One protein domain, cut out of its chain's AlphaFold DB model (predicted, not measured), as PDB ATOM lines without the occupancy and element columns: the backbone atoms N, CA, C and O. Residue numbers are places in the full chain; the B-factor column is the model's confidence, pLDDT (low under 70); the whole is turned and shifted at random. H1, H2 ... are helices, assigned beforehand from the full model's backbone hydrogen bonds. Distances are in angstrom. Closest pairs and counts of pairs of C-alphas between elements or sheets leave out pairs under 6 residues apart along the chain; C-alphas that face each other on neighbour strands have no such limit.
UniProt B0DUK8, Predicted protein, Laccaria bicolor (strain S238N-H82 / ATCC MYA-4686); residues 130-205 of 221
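Overview. This is residues 130 to 205 of the 221 residues of the protein "Predicted protein" of Laccaria bicolor (strain S238N-H82 / ATCC MYA-4686) (UniProt B0DUK8). Two long helices, H1 and H3, make an open V: they come near each other at their first turns and spread toward their last ones, with the short H2 in the chain that crosses the wide end. Unnamed chain fills out the rest: residues 130 to 143 lead in to H1, and residues 169 to 183 run back from the wide end to the start of H3. The printed part has 76 residues with three named helices, in the order H1, H2, H3, and no named strand; the class is all helix. It is compact, with a radius of gyration of the C-alphas of 12.6 A and spans of 36 by 26 by 23 A.

Arrangement. Look first at H1, residues 144 to 160, and H3, residues 184 to 203: they are close but not clearly touching, and their closest C-alphas, those of Cys 147 and Cys 186, are 7.3 A apart. They run the same way at a steep tilt of 39 degrees. H2, residues 165 to 168, is close to H1 but not clearly touching it; the closest C-alphas, of Ser 158 and Pro 165, are 7.8 A apart. H2 and H3 are apart. In H1 and H3 every O i to N i+4 pair is within hydrogen-bond range; H2 is too short for such a pair.

Along the chain. Find C-alpha 144 at (101.699, 90.907, 108.147); from there H1 runs 24.1 A to C-alpha 160. H2 spans 5.2 A. H3 runs 28.7 A from C-alpha 184 at (105.185, 83.599, 116.903) to C-alpha 203 at (86.512, 61.913, 115.199).

Size, cuts and confidence. The C-alphas farthest apart, of Gly 145 and Leu 205, are 36.3 A apart. The printed part has no cut. The link from H1 to H2 is tight, and that from H2 to H3 is long, with 15 residues. Residues 156 to 167 stand free. The mean pLDDT of the printed part is 87.1; residues 134 to 135, 162 to 163 and 176 are under 70.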
ATOM      1  N   TRP A 130      93.418  78.084 108.148       89.94
ATOM      2  CA  TRP A 130      94.255  79.284 108.200       89.94
ATOM      3  C   TRP A 130      94.756  79.760 106.827       89.94
ATOM      4  O   TRP A 130      95.033  80.952 106.673       89.94
ATOM      5  N   LEU A 131      94.850  78.863 105.836       87.81
ATOM      6  CA  LEU A 131      95.226  79.208 104.460       87.81
ATOM      7  C   LEU A 131      94.127  79.998 103.751       87.81
ATOM      8  O   LEU A 131      94.427  80.837 102.910       87.81
ATOM      9  N   MET A 132      92.871  79.752 104.124       80.94
ATOM     10  CA  MET A 132      91.689  80.319 103.476       80.94
ATOM     11  C   MET A 132      91.229  81.645 104.100       80.94
ATOM     12  O   MET A 132      90.184  82.160 103.724       80.94
ATOM     13  N   LYS A 133      91.962  82.198 105.075       77.00
ATOM     14  CA  LYS A 133      91.602  83.473 105.718       77.00
ATOM     15  C   LYS A 133      91.949  84.660 104.814       77.00
ATOM     16  O   LYS A 133      93.112  84.822 104.461       77.00
ATOM     17  N   ASP A 134      91.004  85.555 104.549       68.44
ATOM     18  CA  ASP A 134      91.216  86.661 103.598       68.44
ATOM     19  C   ASP A 134      92.233  87.718 104.067       68.44
ATOM     20  O   ASP A 134      92.994  88.240 103.257       68.44
ATOM     21  N   MET A 135      92.329  87.988 105.376       68.31
ATOM     22  CA  MET A 135      93.204  89.049 105.912       68.31
ATOM     23  C   MET A 135      94.405  88.503 106.692       68.31
ATOM     24  O   MET A 135      95.518  88.443 106.176       68.31
ATOM     25  N   LYS A 136      94.193  88.081 107.947       83.50
ATOM     26  CA  LYS A 136      95.272  87.761 108.893       83.50
ATOM     27  C   LYS A 136      95.146  86.348 109.441       83.50
ATOM     28  O   LYS A 136      94.062  85.913 109.822       83.50
ATOM     29  N   ILE A 137      96.278  85.649 109.553       90.12
ATOM     30  CA  ILE A 137      96.341  84.355 110.252       90.12
ATOM     31  C   ILE A 137      95.966  84.553 111.731       90.12
ATOM     32  O   ILE A 137      95.101  83.837 112.244       90.12
ATOM     33  N   SER A 138      96.569  85.562 112.374       91.44
ATOM     34  CA  SER A 138      96.332  85.984 113.762       91.44
ATOM     35  C   SER A 138      96.039  87.484 113.838       91.44
ATOM     36  O   SER A 138      96.663  88.274 113.128       91.44
ATOM     37  N   THR A 139      95.138  87.892 114.733       91.19
ATOM     38  CA  THR A 139      94.854  89.308 115.037       91.19
ATOM     39  C   THR A 139      96.069  90.036 115.617       91.19
ATOM     40  O   THR A 139      96.195  91.242 115.436       91.19
ATOM     41  N   HIS A 140      96.990  89.300 116.245       94.19
ATOM     42  CA  HIS A 140      98.224  89.809 116.850       94.19
ATOM     43  C   HIS A 140      99.457  89.590 115.956       94.19
ATOM     44  O   HIS A 140     100.576  89.481 116.448       94.19
ATOM     45  N   CYS A 141      99.277  89.455 114.638       93.62
ATOM     46  CA  CYS A 141     100.396  89.260 113.717       93.62
ATOM     47  C   CYS A 141     101.401  90.423 113.801       93.62
ATOM     48  O   CYS A 141     101.038  91.571 113.557       93.62
ATOM     49  N   ALA A 142     102.667  90.109 114.096       93.12
ATOM     50  CA  ALA A 142     103.736  91.106 114.191       93.12
ATOM     51  C   ALA A 142     104.254  91.569 112.816       93.12
ATOM     52  O   ALA A 142     104.687  92.704 112.665       93.12
ATOM     53  N   HIS A 143     104.198  90.692 111.804       92.56
ATOM     54  CA  HIS A 143     104.761  90.939 110.472       92.56
ATOM     55  C   HIS A 143     103.796  90.465 109.377       92.56
ATOM     56  O   HIS A 143     103.946  89.370 108.829       92.56
ATOM     57  N   GLU A 144     102.788  91.278 109.062       89.62
ATOM     58  CA  GLU A 144     101.699  90.907 108.147       89.62
ATOM     59  C   GLU A 144     102.190  90.562 106.735       89.62
ATOM     60  O   GLU A 144     101.804  89.527 106.191       89.62
ATOM     61  N   GLY A 145     103.097  91.363 106.167       90.06
ATOM     62  CA  GLY A 145     103.670  91.107 104.841       90.06
ATOM     63  C   GLY A 145     104.456  89.793 104.769       90.06
ATOM     64  O   GLY A 145     104.271  89.017 103.835       90.06
ATOM     65  N   ILE A 146     105.267  89.495 105.790       92.38
ATOM     66  CA  ILE A 146     106.062  88.256 105.841       92.38
ATOM     67  C   ILE A 146     105.143  87.045 106.033       92.38
ATOM     68  O   ILE A 146     105.224  86.077 105.281       92.38
ATOM     69  N   CYS A 147     104.213  87.105 106.991       93.12
ATOM     70  CA  CYS A 147     103.327  85.978 107.291       93.12
ATOM     71  C   CYS A 147     102.342  85.682 106.149       93.12
ATOM     72  O   CYS A 147     102.083  84.516 105.847       93.12
ATOM     73  N   SER A 148     101.788  86.715 105.507       90.56
ATOM     74  CA  SER A 148     100.918  86.541 104.336       90.56
ATOM     75  C   SER A 148     101.706  86.061 103.114       90.56
ATOM     76  O   SER A 148     101.229  85.185 102.390       90.56
ATOM     77  N   GLY A 149     102.937  86.551 102.928       90.94
ATOM     78  CA  GLY A 149     103.876  86.050 101.928       90.94
ATOM     79  C   GLY A 149     104.154  84.558 102.109       90.94
ATOM     80  O   GLY A 149     103.935  83.784 101.178       90.94
ATOM     81  N   HIS A 150     104.521  84.139 103.322       91.06
ATOM     82  CA  HIS A 150     104.745  82.734 103.661       91.06
ATOM     83  C   HIS A 150     103.496  81.874 103.421       91.06
ATOM     84  O   HIS A 150     103.582  80.814 102.803       91.06
ATOM     85  N   ARG A 151     102.309  82.348 103.832       90.69
ATOM     86  CA  ARG A 151     101.033  81.671 103.546       90.69
ATOM     87  C   ARG A 151     100.830  81.461 102.047       90.69
ATOM     88  O   ARG A 151     100.527  80.351 101.622       90.69
ATOM     89  N   ASN A 152     101.011  82.506 101.243       89.06
ATOM     90  CA  ASN A 152     100.834  82.430  99.794       89.06
ATOM     91  C   ASN A 152     101.863  81.492  99.146       89.06
ATOM     92  O   ASN A 152     101.521  80.743  98.228       89.06
ATOM     93  N   THR A 153     103.103  81.495  99.634       88.81
ATOM     94  CA  THR A 153     104.137  80.537  99.227       88.81
ATOM     95  C   THR A 153     103.725  79.112  99.572       88.81
ATOM     96  O   THR A 153     103.820  78.238  98.712       88.81
ATOM     97  N   PHE A 154     103.189  78.875 100.771       86.81
ATOM     98  CA  PHE A 154     102.714  77.558 101.180       86.81
ATOM     99  C   PHE A 154     101.530  77.076 100.334       86.81
ATOM    100  O   PHE A 154     101.532  75.928  99.910       86.81
ATOM    101  N   ILE A 155     100.567  77.947 100.012       86.69
ATOM    102  CA  ILE A 155      99.457  77.626  99.096       86.69
ATOM    103  C   ILE A 155     100.010  77.204  97.729       86.69
ATOM    104  O   ILE A 155      99.680  76.134  97.214       86.69
ATOM    105  N   LYS A 156     100.903  78.011  97.140       85.94
ATOM    106  CA  LYS A 156     101.540  77.687  95.853       85.94
ATOM    107  C   LYS A 156     102.311  76.370  95.926       85.94
ATOM    108  O   LYS A 156     102.255  75.583  94.984       85.94
ATOM    109  N   TRP A 157     103.011  76.126  97.031       84.00
ATOM    110  CA  TRP A 157     103.714  74.875  97.271       84.00
ATOM    111  C   TRP A 157     102.743  73.697  97.374       84.00
ATOM    112  O   TRP A 157     102.970  72.702  96.701       84.00
ATOM    113  N   SER A 158     101.628  73.811  98.103       78.00
ATOM    114  CA  SER A 158     100.653  72.720  98.232       78.00
ATOM    115  C   SER A 158      99.987  72.349  96.908       78.00
ATOM    116  O   SER A 158      99.662  71.188  96.707       78.00
ATOM    117  N   PHE A 159      99.820  73.311  95.993       76.69
ATOM    118  CA  PHE A 159      99.308  73.040  94.646       76.69
ATOM    119  C   PHE A 159     100.350  72.410  93.710       76.69
ATOM    120  O   PHE A 159      99.983  71.675  92.801       76.69
ATOM    121  N   ARG A 160     101.641  72.722  93.890       79.69
ATOM    122  CA  ARG A 160     102.734  72.213  93.038       79.69
ATOM    123  C   ARG A 160     103.352  70.917  93.551       79.69
ATOM    124  O   ARG A 160     103.984  70.197  92.786       79.69
ATOM    125  N   SER A 161     103.249  70.673  94.848       74.44
ATOM    126  CA  SER A 161     103.836  69.519  95.508       74.44
ATOM    127  C   SER A 161     103.104  68.250  95.093       74.44
ATOM    128  O   SER A 161     101.878  68.196  95.106       74.44
ATOM    129  N   SER A 162     103.865  67.200  94.796       68.44
ATOM    130  CA  SER A 162     103.335  65.841  94.646       68.44
ATOM    131  C   SER A 162     102.946  65.212  95.989       68.44
ATOM    132  O   SER A 162     102.380  64.121  96.029       68.44
ATOM    133  N   ILE A 163     103.252  65.877  97.111       69.88
ATOM    134  CA  ILE A 163     102.905  65.398  98.446       69.88
ATOM    135  C   ILE A 163     101.434  65.693  98.703       69.88
ATOM    136  O   ILE A 163     101.044  66.791  99.093       69.88
ATOM    137  N   ASP A 164     100.637  64.653  98.533       78.81
ATOM    138  CA  ASP A 164      99.220  64.642  98.841       78.81
ATOM    139  C   ASP A 164      98.925  65.014 100.319       78.81
ATOM    140  O   ASP A 164      99.364  64.302 101.236       78.81
ATOM    141  N   PRO A 165      98.139  66.083 100.578       81.38
ATOM    142  CA  PRO A 165      97.734  66.503 101.920       81.38
ATOM    143  C   PRO A 165      97.052  65.412 102.755       81.38
ATOM    144  O   PRO A 165      97.206  65.403 103.977       81.38
ATOM    145  N   VAL A 166      96.356  64.455 102.128       85.69
ATOM    146  CA  VAL A 166      95.717  63.322 102.826       85.69
ATOM    147  C   VAL A 166      96.752  62.500 103.593       85.69
ATOM    148  O   VAL A 166      96.502  62.068 104.720       85.69
ATOM    149  N   ARG A 167      97.970  62.357 103.053       82.75
ATOM    150  CA  ARG A 167      99.066  61.617 103.706       82.75
ATOM    151  C   ARG A 167      99.521  62.266 105.005       82.75
ATOM    152  O   ARG A 167     100.058  61.567 105.862       82.75
ATOM    153  N   ALA A 168      99.313  63.574 105.129       81.69
ATOM    154  CA  ALA A 168      99.679  64.384 106.280       81.69
ATOM    155  C   ALA A 168      98.526  64.597 107.273       81.69
ATOM    156  O   ALA A 168      98.765  65.164 108.337       81.69
ATOM    157  N   ALA A 169      97.302  64.159 106.951       85.81
ATOM    158  CA  ALA A 169      96.087  64.599 107.638       85.81
ATOM    159  C   ALA A 169      96.081  64.339 109.148       85.81
ATOM    160  O   ALA A 169      95.614  65.171 109.920       85.81
ATOM    161  N   LEU A 170      96.642  63.203 109.567       87.75
ATOM    162  CA  LEU A 170      96.730  62.812 110.971       87.75
ATOM    163  C   LEU A 170      98.128  63.019 111.564       87.75
ATOM    164  O   LEU A 170      98.333  62.714 112.737       87.75
ATOM    165  N   GLU A 171      99.100  63.534 110.803       85.38
ATOM    166  CA  GLU A 171     100.505  63.612 111.219       85.38
ATOM    167  C   GLU A 171     100.743  64.596 112.365       85.38
ATOM    168  O   GLU A 171     100.435  65.787 112.269       85.38
ATOM    169  N   LYS A 172     101.369  64.114 113.444       84.06
ATOM    170  CA  LYS A 172     101.833  64.962 114.542       84.06
ATOM    171  C   LYS A 172     103.147  65.618 114.122       84.06
ATOM    172  O   LYS A 172     104.221  65.037 114.259       84.06
ATOM    173  N   ARG A 173     103.063  66.817 113.548       77.81
ATOM    174  CA  ARG A 173     104.220  67.560 113.031       77.81
ATOM    175  C   ARG A 173     104.555  68.727 113.946       77.81
ATOM    176  O   ARG A 173     103.663  69.453 114.370       77.81
ATOM    177  N   LYS A 174     105.851  68.948 114.185       74.81
ATOM    178  CA  LYS A 174     106.334  70.226 114.720       74.81
ATOM    179  C   LYS A 174     106.290  71.253 113.595       74.81
ATOM    180  O   LYS A 174     107.156  71.253 112.723       74.81
ATOM    181  N   LEU A 175     105.253  72.082 113.584       77.81
ATOM    182  CA  LEU A 175     105.017  73.030 112.496       77.81
ATOM    183  C   LEU A 175     106.050  74.147 112.441       77.81
ATOM    184  O   LEU A 175     106.334  74.631 111.352       77.81
ATOM    185  N   SER A 176     106.683  74.476 113.566       67.88
ATOM    186  CA  SER A 176     107.819  75.401 113.626       67.88
ATOM    187  C   SER A 176     108.956  75.065 112.651       67.88
ATOM    188  O   SER A 176     109.623  75.970 112.162       67.88
ATOM    189  N   VAL A 177     109.147  73.784 112.309       71.88
ATOM    190  CA  VAL A 177     110.153  73.338 111.326       71.88
ATOM    191  C   VAL A 177     109.745  73.692 109.893       71.88
ATOM    192  O   VAL A 177     110.596  73.975 109.057       71.88
ATOM    193  N   TYR A 178     108.445  73.675 109.603       74.19
ATOM    194  CA  TYR A 178     107.897  73.873 108.257       74.19
ATOM    195  C   TYR A 178     107.436  75.313 108.001       74.19
ATOM    196  O   TYR A 178     107.277  75.714 106.852       74.19
ATOM    197  N   HIS A 179     107.224  76.079 109.069       82.62
ATOM    198  CA  HIS A 179     106.642  77.416 109.043       82.62
ATOM    199  C   HIS A 179     107.485  78.425 109.834       82.62
ATOM    200  O   HIS A 179     106.947  79.291 110.525       82.62
ATOM    201  N   SER A 180     108.811  78.310 109.744       82.31
ATOM    202  CA  SER A 180     109.773  79.143 110.480       82.31
ATOM    203  C   SER A 180     109.694  80.639 110.150       82.31
ATOM    204  O   SER A 180     110.111  81.466 110.954       82.31
ATOM    205  N   GLU A 181     109.136  81.002 108.993       87.75
ATOM    206  CA  GLU A 181     108.949  82.397 108.573       87.75
ATOM    207  C   GLU A 181     107.703  83.054 109.196       87.75
ATOM    208  O   GLU A 181     107.536  84.274 109.120       87.75
ATOM    209  N   LEU A 182     106.803  82.277 109.811       92.88
ATOM    210  CA  LEU A 182     105.673  82.847 110.537       92.88
ATOM    211  C   LEU A 182     106.153  83.498 111.836       92.88
ATOM    212  O   LEU A 182     106.919  82.920 112.603       92.88
ATOM    213  N   CYS A 183     105.621  84.684 112.143       94.62
ATOM    214  CA  CYS A 183     105.792  85.255 113.477       94.62
ATOM    215  C   CYS A 183     105.148  84.349 114.542       94.62
ATOM    216  O   CYS A 183     104.189  83.627 114.249       94.62
ATOM    217  N   LEU A 184     105.619  84.452 115.790       94.31
ATOM    218  CA  LEU A 184     105.185  83.599 116.903       94.31
ATOM    219  C   LEU A 184     103.653  83.523 117.037       94.31
ATOM    220  O   LEU A 184     103.098  82.433 117.103       94.31
ATOM    221  N   PHE A 185     102.954  84.661 116.971       95.00
ATOM    222  CA  PHE A 185     101.491  84.704 117.084       95.00
ATOM    223  C   PHE A 185     100.764  83.967 115.954       95.00
ATOM    224  O   PHE A 185      99.721  83.354 116.185       95.00
ATOM    225  N   CYS A 186     101.278  84.036 114.723       94.25
ATOM    226  CA  CYS A 186     100.715  83.294 113.596       94.25
ATOM    227  C   CYS A 186     101.011  81.801 113.732       94.25
ATOM    228  O   CYS A 186     100.107  80.994 113.532       94.25
ATOM    229  N   LEU A 187     102.240  81.444 114.112       93.38
ATOM    230  CA  LEU A 187     102.646  80.056 114.309       93.38
ATOM    231  C   LEU A 187     101.784  79.369 115.377       93.38
ATOM    232  O   LEU A 187     101.253  78.294 115.115       93.38
ATOM    233  N   THR A 188     101.534  80.027 116.515       93.38
ATOM    234  CA  THR A 188     100.651  79.504 117.572       93.38
ATOM    235  C   THR A 188      99.232  79.234 117.067       93.38
ATOM    236  O   THR A 188      98.633  78.214 117.409       93.38
ATOM    237  N   VAL A 189      98.675  80.119 116.230       93.12
ATOM    238  CA  VAL A 189      97.348  79.895 115.632       93.12
ATOM    239  C   VAL A 189      97.364  78.686 114.697       93.12
ATOM    240  O   VAL A 189      96.448  77.869 114.753       93.12
ATOM    241  N   VAL A 190      98.394  78.556 113.858       92.56
ATOM    242  CA  VAL A 190      98.526  77.434 112.920       92.56
ATOM    243  C   VAL A 190      98.702  76.106 113.665       92.56
ATOM    244  O   VAL A 190      98.027  75.138 113.330       92.56
ATOM    245  N   GLU A 191      99.520  76.057 114.719       92.62
ATOM    246  CA  GLU A 191      99.696  74.866 115.565       92.62
ATOM    247  C   GLU A 191      98.399  74.448 116.258       92.62
ATOM    248  O   GLU A 191      98.034  73.270 116.225       92.62
ATOM    249  N   ARG A 192      97.658  75.412 116.816       93.19
ATOM    250  CA  ARG A 192      96.346  75.151 117.419       93.19
ATOM    251  C   ARG A 192      95.362  74.580 116.398       93.19
ATOM    252  O   ARG A 192      94.677  73.606 116.700       93.19
ATOM    253  N   LEU A 193      95.272  75.182 115.210       92.94
ATOM    254  CA  LEU A 193      94.362  74.723 114.154       92.94
ATOM    255  C   LEU A 193      94.761  73.355 113.602       92.94
ATOM    256  O   LEU A 193      93.887  72.551 113.296       92.94
ATOM    257  N   HIS A 194      96.058  73.063 113.520       92.19
ATOM    258  CA  HIS A 194      96.541  71.745 113.123       92.19
ATOM    259  C   HIS A 194      96.151  70.674 114.134       92.19
ATOM    260  O   HIS A 194      95.607  69.649 113.740       92.19
ATOM    261  N   GLN A 195      96.372  70.914 115.428       94.12
ATOM    262  CA  GLN A 195      96.014  69.945 116.461       94.12
ATOM    263  C   GLN A 195      94.495  69.731 116.547       94.12
ATOM    264  O   GLN A 195      94.046  68.591 116.459       94.12
ATOM    265  N   ALA A 196      93.708  70.811 116.597       94.88
ATOM    266  CA  ALA A 196      92.245  70.719 116.591       94.88
ATOM    267  C   ALA A 196      91.715  70.064 115.303       94.88
ATOM    268  O   ALA A 196      90.762  69.289 115.325       94.88
ATOM    269  N   GLY A 197      92.356  70.346 114.165       94.25
ATOM    270  CA  GLY A 197      92.040  69.708 112.897       94.25
ATOM    271  C   GLY A 197      92.303  68.210 112.921       94.25
ATOM    272  O   GLY A 197      91.442  67.450 112.499       94.25
ATOM    273  N   ARG A 198      93.432  67.758 113.476       94.62
ATOM    274  CA  ARG A 198      93.734  66.327 113.633       94.62
ATOM    275  C   ARG A 198      92.720  65.600 114.507       94.62
ATOM    276  O   ARG A 198      92.291  64.513 114.136       94.62
ATOM    277  N   GLU A 199      92.346  66.193 115.635       95.94
ATOM    278  CA  GLU A 199      91.317  65.652 116.533       95.94
ATOM    279  C   GLU A 199      89.987  65.515 115.793       95.94
ATOM    280  O   GLU A 199      89.398  64.434 115.773       95.94
ATOM    281  N   LYS A 200      89.575  66.564 115.069       96.62
ATOM    282  CA  LYS A 200      88.333  66.528 114.293       96.62
ATOM    283  C   LYS A 200      88.376  65.523 113.142       96.62
ATOM    284  O   LYS A 200      87.394  64.835 112.882       96.62
ATOM    285  N   MET A 201      89.515  65.414 112.460       95.25
ATOM    286  CA  MET A 201      89.743  64.417 111.412       95.25
ATOM    287  C   MET A 201      89.654  62.990 111.956       95.25
ATOM    288  O   MET A 201      89.129  62.125 111.261       95.25
ATOM    289  N   TRP A 202      90.168  62.743 113.165       96.44
ATOM    290  CA  TRP A 202      90.076  61.440 113.822       96.44
ATOM    291  C   TRP A 202      88.634  61.107 114.197       96.44
ATOM    292  O   TRP A 202      88.152  60.034 113.851       96.44
ATOM    293  N   GLU A 203      87.927  62.046 114.832       96.69
ATOM    294  CA  GLU A 203      86.512  61.913 115.199       96.69
ATOM    295  C   GLU A 203      85.643  61.556 113.981       96.69
ATOM    296  O   GLU A 203      84.865  60.607 114.021       96.69
ATOM    297  N   LEU A 204      85.824  62.274 112.868       96.81
ATOM    298  CA  LEU A 204      85.053  62.077 111.639       96.81
ATOM    299  C   LEU A 204      85.496  60.868 110.804       96.81
ATOM    300  O   LEU A 204      84.810  60.527 109.836       96.81
ATOM    301  N   LEU A 205      86.618  60.227 111.142       96.88
ATOM    302  CA  LEU A 205      87.252  59.220 110.294       96.88
ATOM    303  C   LEU A 205      86.303  58.084 109.870       96.88
ATOM    304  O   LEU A 205      86.243  57.820 108.667       96.88
TER     305      LEU A 205